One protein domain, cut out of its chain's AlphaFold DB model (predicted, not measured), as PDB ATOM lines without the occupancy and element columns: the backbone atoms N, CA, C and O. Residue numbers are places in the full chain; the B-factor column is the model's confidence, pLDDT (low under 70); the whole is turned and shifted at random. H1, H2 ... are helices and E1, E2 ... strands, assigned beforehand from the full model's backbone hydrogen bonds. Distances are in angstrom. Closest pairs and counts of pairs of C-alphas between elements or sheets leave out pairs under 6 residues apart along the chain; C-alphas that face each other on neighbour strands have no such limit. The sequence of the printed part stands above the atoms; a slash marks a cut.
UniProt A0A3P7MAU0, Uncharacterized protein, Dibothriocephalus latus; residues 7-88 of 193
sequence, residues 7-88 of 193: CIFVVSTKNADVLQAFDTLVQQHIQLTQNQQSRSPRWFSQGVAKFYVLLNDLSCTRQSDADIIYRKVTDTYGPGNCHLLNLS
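What this domain is: This is residues 7 to 88 of the 193 residues of an uncharacterized protein of Dibothriocephalus latus (UniProt A0A3P7MAU0). A small sheet of three parallel strands, E1, E2 and E3 side by side, has two helices over one face, H1 over E1 and H2 over E2 and E3, while the other face is bare. The far end of H1 and the link of residues 36 to 48 extend the domain lengthwise. The printed part has 82 residues in the order E1, H1, E2, H2, E3, of mixed class, with sheet order E1, E2, E3. It is only just loose, close to compact, with a radius of gyration of the C-alphas of 14.3 A, and spans 46 by 21 by 21 A.

Where its parts are: E1, residues 7 to 12, begins at C-alpha 7 (120.634, 138.992, 127.072) and is 16.8 A long. H1, residues 18 to 35, is 26.0 A long and ends at C-alpha 35 (116.317, 140.673, 111.492). E2, residues 49 to 57, measures 25.7 A. H2, residues 63 to 77, measures 20.4 A. E3, residues 82 to 87, measures 16.3 A and ends at C-alpha 87 (122.394, 123.222, 140.673).

How they stand to each other: E1 and E2 are parallel at 20 degrees, with N 9 and O 51 2.8 A apart, within hydrogen-bond range. E2 and E3 are parallel at 30 degrees, with N 85 and O 54 at 2.8 A. The sheet is only just strongly twisted, its C-alphas up to 4.5 A off the best plane. E1, H1, E2 and E2, H2, E3 are strand-helix-strand units, two parallel neighbour strands with a helix between, each with a right-handed crossover. The helices on one face of the sheet make two layers. H1 is on the sheet at a height of 8.9 A, over E1, the C-alphas of Val 11 and Val 18 being their closest at 6.5 A; it runs along the strands, only just, at 27 degrees to E1 on the local plane. H2, on the same face at a height of 9.4 A, runs along the strands at 16 degrees to E3 on the local plane; its closest C-alphas to E3 are Thr 74 and Cys 82, 5.9 A. H1, with residues 18 to 19 alone, and H2, with residues 69 to 73 alone, only just touch, with 3 pairs of C-alphas within 8 A, the closest Leu 19 and Val 73 at 6.6 A. They run the same way at a tilt of 38 degrees, only just steep. In H1 and H2 every O i to N i+4 pair is within hydrogen-bond range.

The domain as a whole: The C-alphas farthest apart, of Ser 38 and Arg 62, are 45.7 A apart. The printed part has no cut. The link from H1 to E2 is long, and the other three are tight. Mean pLDDT of the printed part is 88.5; residues 37 to 46 are under 70.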
ATOM      1  N   CYS A   7     120.790 140.306 127.666       87.38
ATOM      2  CA  CYS A   7     120.634 138.992 127.072       87.38
ATOM      3  C   CYS A   7     121.477 138.006 127.879       87.38
ATOM      4  O   CYS A   7     122.663 138.244 128.110       87.38
ATOM      5  N   ILE A   8     120.849 136.924 128.326       93.12
ATOM      6  CA  ILE A   8     121.496 135.893 129.132       93.12
ATOM      7  C   ILE A   8     121.591 134.634 128.277       93.12
ATOM      8  O   ILE A   8     120.576 134.095 127.838       93.12
ATOM      9  N   PHE A   9     122.814 134.175 128.049       94.81
ATOM     10  CA  PHE A   9     123.119 132.915 127.391       94.81
ATOM     11  C   PHE A   9     123.399 131.872 128.455       94.81
ATOM     12  O   PHE A   9     124.175 132.127 129.373       94.81
ATOM     13  N   VAL A  10     122.774 130.707 128.345       96.56
ATOM     14  CA  VAL A  10     122.854 129.676 129.375       96.56
ATOM     15  C   VAL A  10     123.250 128.356 128.735       96.56
ATOM     16  O   VAL A  10     122.572 127.884 127.824       96.56
ATOM     17  N   VAL A  11     124.335 127.751 129.212       96.75
ATOM     18  CA  VAL A  11     124.836 126.455 128.730       96.75
ATOM     19  C   VAL A  11     125.167 125.583 129.930       96.75
ATOM     20  O   VAL A  11     125.703 126.066 130.919       96.75
ATOM     21  N   SER A  12     124.850 124.291 129.863       95.25
ATOM     22  CA  SER A  12     125.200 123.336 130.922       95.25
ATOM     23  C   SER A  12     126.581 122.714 130.715       95.25
ATOM     24  O   SER A  12     126.955 122.431 129.577       95.25
ATOM     25  N   THR A  13     127.284 122.393 131.802       94.44
ATOM     26  CA  THR A  13     128.520 121.589 131.805       94.44
ATOM     27  C   THR A  13     128.347 120.189 131.210       94.44
ATOM     28  O   THR A  13     129.333 119.570 130.832       94.44
ATOM     29  N   LYS A  14     127.106 119.703 131.059       90.69
ATOM     30  CA  LYS A  14     126.789 118.446 130.357       90.69
ATOM     31  C   LYS A  14     126.962 118.520 128.837       90.69
ATOM     32  O   LYS A  14     126.950 117.482 128.182       90.69
ATOM     33  N   ASN A  15     127.067 119.720 128.262       91.94
ATOM     34  CA  ASN A  15     127.306 119.865 126.830       91.94
ATOM     35  C   ASN A  15     128.740 119.438 126.502       91.94
ATOM     36  O   ASN A  15     129.675 119.855 127.181       91.94
ATOM     37  N   ALA A  16     128.905 118.629 125.451       88.25
ATOM     38  CA  ALA A  16     130.210 118.098 125.051       88.25
ATOM     39  C   ALA A  16     131.213 119.209 124.691       88.25
ATOM     40  O   ALA A  16     132.384 119.116 125.051       88.25
ATOM     41  N   ASP A  17     130.736 120.273 124.037       94.69
ATOM     42  CA  ASP A  17     131.509 121.486 123.767       94.69
ATOM     43  C   ASP A  17     130.727 122.729 124.217       94.69
ATOM     44  O   ASP A  17     129.855 123.258 123.524       94.69
ATOM     45  N   VAL A  18     131.028 123.173 125.436       95.12
ATOM     46  CA  VAL A  18     130.378 124.324 126.074       95.12
ATOM     47  C   VAL A  18     130.668 125.629 125.328       95.12
ATOM     48  O   VAL A  18     129.777 126.470 125.220       95.12
ATOM     49  N   LEU A  19     131.885 125.804 124.803       96.19
ATOM     50  CA  LEU A  19     132.265 127.034 124.103       96.19
ATOM     51  C   LEU A  19     131.546 127.128 122.761       96.19
ATOM     52  O   LEU A  19     130.917 128.145 122.477       96.19
ATOM     53  N   GLN A  20     131.532 126.036 121.995       96.81
ATOM     54  CA  GLN A  20     130.789 125.990 120.740       96.81
ATOM     55  C   GLN A  20     129.285 126.241 120.959       96.81
ATOM     56  O   GLN A  20     128.638 126.931 120.162       96.81
ATOM     57  N   ALA A  21     128.713 125.708 122.043       97.00
ATOM     58  CA  ALA A  21     127.318 125.953 122.393       97.00
ATOM     59  C   ALA A  21     127.054 127.445 122.671       97.00
ATOM     60  O   ALA A  21     126.087 128.000 122.147       97.00
ATOM     61  N   PHE A  22     127.930 128.119 123.425       97.12
ATOM     62  CA  PHE A  22     127.825 129.566 123.636       97.12
ATOM     63  C   PHE A  22     127.969 130.356 122.333       97.12
ATOM     64  O   PHE A  22     127.137 131.225 122.065       97.12
ATOM     65  N   ASP A  23     128.952 130.030 121.492       95.56
ATOM     66  CA  ASP A  23     129.149 130.700 120.201       95.56
ATOM     67  C   ASP A  23     127.920 130.574 119.303       95.56
ATOM     68  O   ASP A  23     127.513 131.541 118.655       95.56
ATOM     69  N   THR A  24     127.275 129.408 119.311       96.44
ATOM     70  CA  THR A  24     126.036 129.172 118.564       96.44
ATOM     71  C   THR A  24     124.914 130.088 119.053       96.44
ATOM     72  O   THR A  24     124.244 130.731 118.242       96.44
ATOM     73  N   LEU A  25     124.730 130.207 120.371       94.62
ATOM     74  CA  LEU A  25     123.712 131.090 120.946       94.62
ATOM     75  C   LEU A  25     123.994 132.570 120.635       94.62
ATOM     76  O   LEU A  25     123.076 133.328 120.310       94.62
ATOM     77  N   VAL A  26     125.263 132.983 120.677       92.19
ATOM     78  CA  VAL A  26     125.675 134.346 120.313       92.19
ATOM     79  C   VAL A  26     125.388 134.622 118.836       92.19
ATOM     80  O   VAL A  26     124.846 135.680 118.508       92.19
ATOM     81  N   GLN A  27     125.693 133.679 117.944       92.75
ATOM     82  CA  GLN A  27     125.405 133.806 116.512       92.75
ATOM     83  C   GLN A  27     123.901 133.914 116.239       92.75
ATOM     84  O   GLN A  27     123.475 134.797 115.491       92.75
ATOM     85  N   GLN A  28     123.084 133.089 116.896       90.75
ATOM     86  CA  GLN A  28     121.623 133.173 116.806       90.75
ATOM     87  C   GLN A  28     121.112 134.543 117.268       90.75
ATOM     88  O   GLN A  28     120.283 135.162 116.602       90.75
ATOM     89  N   HIS A  29     121.650 135.064 118.372       87.94
ATOM     90  CA  HIS A  29     121.301 136.397 118.853       87.94
ATOM     91  C   HIS A  29     121.681 137.505 117.855       87.94
ATOM     92  O   HIS A  29     120.898 138.438 117.653       87.94
ATOM     93  N   ILE A  30     122.843 137.413 117.201       87.56
ATOM     94  CA  ILE A  30     123.248 138.363 116.151       87.56
ATOM     95  C   ILE A  30     122.255 138.321 114.986       87.56
ATOM     96  O   ILE A  30     121.785 139.375 114.552       87.56
ATOM     97  N   GLN A  31     121.883 137.125 114.526       87.50
ATOM     98  CA  GLN A  31     120.924 136.949 113.434       87.50
ATOM     99  C   GLN A  31     119.550 137.540 113.782       87.50
ATOM    100  O   GLN A  31     118.958 138.264 112.978       87.50
ATOM    101  N   LEU A  32     119.061 137.291 115.001       83.88
ATOM    102  CA  LEU A  32     117.813 137.872 115.499       83.88
ATOM    103  C   LEU A  32     117.893 139.400 115.565       83.88
ATOM    104  O   LEU A  32     116.979 140.085 115.114       83.88
ATOM    105  N   THR A  33     119.000 139.941 116.069       81.62
ATOM    106  CA  THR A  33     119.217 141.392 116.166       81.62
ATOM    107  C   THR A  33     119.215 142.054 114.786       81.62
ATOM    108  O   THR A  33     118.594 143.101 114.610       81.62
ATOM    109  N   GLN A  34     119.854 141.435 113.788       80.88
ATOM    110  CA  GLN A  34     119.843 141.921 112.404       80.88
ATOM    111  C   GLN A  34     118.432 141.879 111.799       80.88
ATOM    112  O   GLN A  34     118.001 142.842 111.168       80.88
ATOM    113  N   ASN A  35     117.669 140.808 112.037       78.00
ATOM    114  CA  ASN A  35     116.317 140.673 111.492       78.00
ATOM    115  C   ASN A  35     115.321 141.687 112.092       78.00
ATOM    116  O   ASN A  35     114.369 142.098 111.430       78.00
ATOM    117  N   GLN A  36     115.554 142.127 113.331       73.31
ATOM    118  CA  GLN A  36     114.682 143.055 114.056       73.31
ATOM    119  C   GLN A  36     115.049 144.539 113.860       73.31
ATOM    120  O   GLN A  36     114.366 145.407 114.402       73.31
ATOM    121  N   GLN A  37     116.079 144.876 113.069       65.12
ATOM    122  CA  GLN A  37     116.513 146.272 112.871       65.12
ATOM    123  C   GLN A  37     115.425 147.190 112.285       65.12
ATOM    124  O   GLN A  37     115.428 148.388 112.571       65.12
ATOM    125  N   SER A  38     114.478 146.646 111.515       64.62
ATOM    126  CA  SER A  38     113.394 147.400 110.868       64.62
ATOM    127  C   SER A  38     112.040 147.315 111.582       64.62
ATOM    128  O   SER A  38     111.090 147.967 111.147       64.62
ATOM    129  N   ARG A  39     111.921 146.540 112.672       64.88
ATOM    130  CA  ARG A  39     110.646 146.302 113.372       64.88
ATOM    131  C   ARG A  39     110.668 146.891 114.781       64.88
ATOM    132  O   ARG A  39     111.627 146.727 115.533       64.88
ATOM    133  N   SER A  40     109.606 147.604 115.144       59.94
ATOM    134  CA  SER A  40     109.366 148.051 116.516       59.94
ATOM    135  C   SER A  40     108.483 147.031 117.256       59.94
ATOM    136  O   SER A  40     107.560 146.486 116.650       59.94
ATOM    137  N   PRO A  41     108.728 146.772 118.556       63.50
ATOM    138  CA  PRO A  41     109.806 147.307 119.393       63.50
ATOM    139  C   PRO A  41     111.149 146.597 119.156       63.50
ATOM    140  O   PRO A  41     111.204 145.381 118.998       63.50
ATOM    141  N   ARG A  42     112.254 147.354 119.215       66.50
ATOM    142  CA  ARG A  42     113.622 146.814 119.131       66.50
ATOM    143  C   ARG A  42     114.036 146.210 120.471       66.50
ATOM    144  O   ARG A  42     114.792 146.827 121.218       66.50
ATOM    145  N   TRP A  43     113.506 145.032 120.784       65.12
ATOM    146  CA  TRP A  43     113.915 144.281 121.970       65.12
ATOM    147  C   TRP A  43     115.398 143.921 121.866       65.12
ATOM    148  O   TRP A  43     116.188 144.285 122.720       65.12
ATOM    149  N   PHE A  44     115.829 143.335 120.754       66.50
ATOM    150  CA  PHE A  44     117.227 142.956 120.563       66.50
ATOM    151  C   PHE A  44     117.943 144.027 119.743       66.50
ATOM    152  O   PHE A  44     117.705 144.172 118.546       66.50
ATOM    153  N   SER A  45     118.775 144.826 120.407       67.50
ATOM    154  CA  SER A  45     119.618 145.843 119.776       67.50
ATOM    155  C   SER A  45     121.090 145.571 120.082       67.50
ATOM    156  O   SER A  45     121.418 144.854 121.024       67.50
ATOM    157  N   GLN A  46     122.001 146.143 119.295       67.06
ATOM    158  CA  GLN A  46     123.438 145.866 119.425       67.06
ATOM    159  C   GLN A  46     124.050 146.335 120.763       67.06
ATOM    160  O   GLN A  46     125.145 145.900 121.105       67.06
ATOM    161  N   GLY A  47     123.351 147.183 121.528       72.06
ATOM    162  CA  GLY A  47     123.803 147.727 122.817       72.06
ATOM    163  C   GLY A  47     123.262 147.009 124.059       72.06
ATOM    164  O   GLY A  47     123.302 147.575 125.147       72.06
ATOM    165  N   VAL A  48     122.699 145.808 123.910       80.31
ATOM    166  CA  VAL A  48     122.169 145.008 125.027       80.31
ATOM    167  C   VAL A  48     123.332 144.346 125.776       80.31
ATOM    168  O   VAL A  48     124.223 143.769 125.149       80.31
ATOM    169  N   ALA A  49     123.330 144.420 127.110       85.69
ATOM    170  CA  ALA A  49     124.339 143.752 127.937       85.69
ATOM    171  C   ALA A  49     124.260 142.230 127.743       85.69
ATOM    172  O   ALA A  49     123.165 141.687 127.617       85.69
ATOM    173  N   LYS A  50     125.396 141.530 127.711       89.75
ATOM    174  CA  LYS A  50     125.443 140.080 127.466       89.75
ATOM    175  C   LYS A  50     126.028 139.382 128.680       89.75
ATOM    176  O   LYS A  50     127.125 139.738 129.090       89.75
ATOM    177  N   PHE A  51     125.315 138.393 129.204       94.31
ATOM    178  CA  PHE A  51     125.764 137.563 130.317       94.31
ATOM    179  C   PHE A  51     125.828 136.099 129.894       94.31
ATOM    180  O   PHE A  51     124.958 135.619 129.167       94.31
ATOM    181  N   TYR A  52     126.844 135.392 130.372       96.38
ATOM    182  CA  TYR A  52     127.128 134.000 130.043       96.38
ATOM    183  C   TYR A  52     127.056 133.176 131.320       96.38
ATOM    184  O   TYR A  52     127.911 133.286 132.194       96.38
ATOM    185  N   VAL A  53     126.013 132.367 131.449       97.25
ATOM    186  CA  VAL A  53     125.769 131.545 132.630       97.25
ATOM    187  C   VAL A  53     126.104 130.097 132.306       97.25
ATOM    188  O   VAL A  53     125.435 129.451 131.497       97.25
ATOM    189  N   LEU A  54     127.145 129.578 132.948       97.19
ATOM    190  CA  LEU A  54     127.474 128.162 132.925       97.19
ATOM    191  C   LEU A  54     126.688 127.460 134.035       97.19
ATOM    192  O   LEU A  54     126.885 127.743 135.212       97.19
ATOM    193  N   LEU A  55     125.796 126.546 133.663       95.81
ATOM    194  CA  LEU A  55     125.046 125.713 134.598       95.81
ATOM    195  C   LEU A  55     125.810 124.433 134.896       95.81
ATOM    196  O   LEU A  55     126.004 123.596 134.013       95.81
ATOM    197  N   ASN A  56     126.164 124.234 136.154       94.88
ATOM    198  CA  ASN A  56     126.781 123.010 136.614       94.88
ATOM    199  C   ASN A  56     125.803 122.198 137.461       94.88
ATOM    200  O   ASN A  56     125.307 122.672 138.477       94.88
ATOM    201  N   ASP A  57     125.527 120.966 137.047       91.31
ATOM    202  CA  ASP A  57     124.738 120.025 137.840       91.31
ATOM    203  C   ASP A  57     125.677 119.218 138.740       91.31
ATOM    204  O   ASP A  57     126.401 118.341 138.256       91.31
ATOM    205  N   LEU A  58     125.641 119.494 140.049       88.62
ATOM    206  CA  LEU A  58     126.529 118.867 141.033       88.62
ATOM    207  C   LEU A  58     126.320 117.350 141.154       88.62
ATOM    208  O   LEU A  58     127.200 116.655 141.657       88.62
ATOM    209  N   SER A  59     125.192 116.819 140.668       85.88
ATOM    210  CA  SER A  59     124.960 115.370 140.615       85.88
ATOM    211  C   SER A  59     125.724 114.673 139.485       85.88
ATOM    212  O   SER A  59     125.913 113.459 139.531       85.88
ATOM    213  N   CYS A  60     126.155 115.423 138.466       83.69
ATOM    214  CA  CYS A  60     126.719 114.874 137.232       83.69
ATOM    215  C   CYS A  60     128.153 115.333 136.961       83.69
ATOM    216  O   CYS A  60     128.912 114.621 136.307       83.69
ATOM    217  N   THR A  61     128.535 116.517 137.431       88.00
ATOM    218  CA  THR A  61     129.851 117.099 137.170       88.00
ATOM    219  C   THR A  61     130.422 117.658 138.464       88.00
ATOM    220  O   THR A  61     129.775 118.429 139.175       88.00
ATOM    221  N   ARG A  62     131.654 117.250 138.792       91.06
ATOM    222  CA  ARG A  62     132.332 117.729 140.001       91.06
ATOM    223  C   ARG A  62     132.660 119.207 139.858       91.06
ATOM    224  O   ARG A  62     133.004 119.669 138.773       91.06
ATOM    225  N   GLN A  63     132.649 119.915 140.984       90.50
ATOM    226  CA  GLN A  63     132.950 121.345 141.020       90.50
ATOM    227  C   GLN A  63     134.295 121.683 140.362       90.50
ATOM    228  O   GLN A  63     134.353 122.578 139.531       90.50
ATOM    229  N   SER A  64     135.348 120.908 140.642       94.00
ATOM    230  CA  SER A  64     136.680 121.126 140.061       94.00
ATOM    231  C   SER A  64     136.692 121.072 138.533       94.00
ATOM    232  O   SER A  64     137.416 121.825 137.885       94.00
ATOM    233  N   ASP A  65     135.894 120.174 137.954       94.25
ATOM    234  CA  ASP A  65     135.817 119.985 136.507       94.25
ATOM    235  C   ASP A  65     135.022 121.146 135.881       94.25
ATOM    236  O   ASP A  65     135.424 121.710 134.861       94.25
ATOM    237  N   ALA A  66     133.953 121.585 136.555       94.88
ATOM    238  CA  ALA A  66     133.189 122.771 136.184       94.88
ATOM    239  C   ALA A  66     134.016 124.064 136.267       94.88
ATOM    240  O   ALA A  66     133.908 124.895 135.370       94.88
ATOM    241  N   ASP A  67     134.889 124.216 137.267       96.06
ATOM    242  CA  ASP A  67     135.769 125.385 137.411       96.06
ATOM    243  C   ASP A  67     136.775 125.486 136.254       96.06
ATOM    244  O   ASP A  67     137.094 126.577 135.778       96.06
ATOM    245  N   ILE A  68     137.268 124.348 135.748       96.56
ATOM    246  CA  ILE A  68     138.139 124.316 134.564       96.56
ATOM    247  C   ILE A  68     137.376 124.797 133.326       96.56
ATOM    248  O   ILE A  68     137.911 125.595 132.556       96.56
ATOM    249  N   ILE A  69     136.142 124.330 133.133       96.25
ATOM    250  CA  ILE A  69     135.293 124.754 132.012       96.25
ATOM    251  C   ILE A  69     134.954 126.241 132.149       96.25
ATOM    252  O   ILE A  69     135.084 126.990 131.184       96.25
ATOM    253  N   TYR A  70     134.582 126.682 133.349       97.06
ATOM    254  CA  TYR A  70     134.239 128.068 133.633       97.06
ATOM    255  C   TYR A  70     135.401 129.014 133.330       97.06
ATOM    256  O   TYR A  70     135.180 130.023 132.671       97.06
ATOM    257  N   ARG A  71     136.640 128.652 133.697       97.25
ATOM    258  CA  ARG A  71     137.828 129.442 133.332       97.25
ATOM    259  C   ARG A  71     137.958 129.644 131.824       97.25
ATOM    260  O   ARG A  71     138.182 130.760 131.377       97.25
ATOM    261  N   LYS A  72     137.719 128.598 131.028       96.81
ATOM    262  CA  LYS A  72     137.725 128.728 129.562       96.81
ATOM    263  C   LYS A  72     136.645 129.695 129.070       96.81
ATOM    264  O   LYS A  72     136.893 130.485 128.170       96.81
ATOM    265  N   VAL A  73     135.451 129.646 129.663       96.56
ATOM    266  CA  VAL A  73     134.350 130.566 129.329       96.56
ATOM    267  C   VAL A  73     134.717 132.007 129.708       96.56
ATOM    268  O   VAL A  73     134.503 132.915 128.906       96.56
ATOM    269  N   THR A  74     135.319 132.228 130.881       96.75
ATOM    270  CA  THR A  74     135.757 133.563 131.322       96.75
ATOM    271  C   THR A  74     136.908 134.112 130.489       96.75
ATOM    272  O   THR A  74     136.941 135.317 130.249       96.75
ATOM    273  N   ASP A  75     137.821 133.255 130.027       97.00
ATOM    274  CA  ASP A  75     138.926 133.648 129.146       97.00
ATOM    275  C   ASP A  75     138.396 134.127 127.782       97.00
ATOM    276  O   ASP A  75     138.928 135.077 127.209       97.00
ATOM    277  N   THR A  76     137.310 133.522 127.288       95.69
ATOM    278  CA  THR A  76     136.692 133.873 125.998       95.69
ATOM    279  C   THR A  76     135.781 135.103 126.076       95.69
ATOM    280  O   THR A  76     135.872 135.987 125.226       95.69
ATOM    281  N   TYR A  77     134.883 135.177 127.066       93.81
ATOM    282  CA  TYR A  77     133.827 136.208 127.118       93.81
ATOM    283  C   TYR A  77     134.036 137.276 128.202       93.81
ATOM    284  O   TYR A  77     133.238 138.211 128.329       93.81
ATOM    285  N   GLY A  78     135.123 137.167 128.962       93.38
ATOM    286  CA  GLY A  78     135.499 138.094 130.020       93.38
ATOM    287  C   GLY A  78     134.828 137.774 131.364       93.38
ATOM    288  O   GLY A  78     133.628 137.490 131.423       93.38
ATOM    289  N   PRO A  79     135.558 137.881 132.486       92.19
ATOM    290  CA  PRO A  79     135.066 137.462 133.799       92.19
ATOM    291  C   PRO A  79     133.893 138.307 134.314       92.19
ATOM    292  O   PRO A  79     133.042 137.793 135.028       92.19
ATOM    293  N   GLY A  80     133.804 139.586 133.927       91.81
ATOM    294  CA  GLY A  80     132.748 140.492 134.402       91.81
ATOM    295  C   GLY A  80     131.335 140.144 133.917       91.81
ATOM    296  O   GLY A  80     130.366 140.591 134.519       91.81
ATOM    297  N   ASN A  81     131.223 139.338 132.859       91.75
ATOM    298  CA  ASN A  81     129.950 138.961 132.243       91.75
ATOM    299  C   ASN A  81     129.638 137.464 132.385       91.75
ATOM    300  O   ASN A  81     128.617 136.998 131.878       91.75
ATOM    301  N   CYS A  82     130.523 136.694 133.018       95.75
ATOM    302  CA  CYS A  82     130.413 135.244 133.112       95.75
ATOM    303  C   CYS A  82     130.033 134.827 134.530       95.75
ATOM    304  O   CYS A  82     130.655 135.265 135.494       95.75
ATOM    305  N   HIS A  83     129.093 133.898 134.676       95.75
ATOM    306  CA  HIS A  83     128.663 133.381 135.973       95.75
ATOM    307  C   HIS A  83     128.578 131.856 135.948       95.75
ATOM    308  O   HIS A  83     128.053 131.272 135.004       95.75
ATOM    309  N   LEU A  84     129.093 131.208 136.988       95.38
ATOM    310  CA  LEU A  84     128.913 129.778 137.215       95.38
ATOM    311  C   LEU A  84     127.766 129.598 138.200       95.38
ATOM    312  O   LEU A  84     127.848 130.130 139.301       95.38
ATOM    313  N   LEU A  85     126.725 128.864 137.816       94.38
ATOM    314  CA  LEU A  85     125.598 128.541 138.684       94.38
ATOM    315  C   LEU A  85     125.565 127.038 138.949       94.38
ATOM    316  O   LEU A  85     125.426 126.233 138.027       94.38
ATOM    317  N   ASN A  86     125.651 126.675 140.224       91.81
ATOM    318  CA  ASN A  86     125.591 125.294 140.670       91.81
ATOM    319  C   ASN A  86     124.158 124.900 141.023       91.81
ATOM    320  O   ASN A  86     123.519 125.510 141.879       91.81
ATOM    321  N   LEU A  87     123.674 123.840 140.387       88.44
ATOM    322  CA  LEU A  87     122.394 123.222 140.673       88.44
ATOM    323  C   LEU A  87     122.635 121.964 141.505       88.44
ATOM    324  O   LEU A  87     123.283 121.016 141.057       88.44
ATOM    325  N   SER A  88     122.081 121.961 142.713       79.50
ATOM    326  CA  SER A  88     121.976 120.767 143.548       79.50
ATOM    327  C   SER A  88     120.561 120.233 143.390       79.50
ATOM    328  O   SER A  88     119.631 120.789 143.967       79.50
TER     329      SER A  88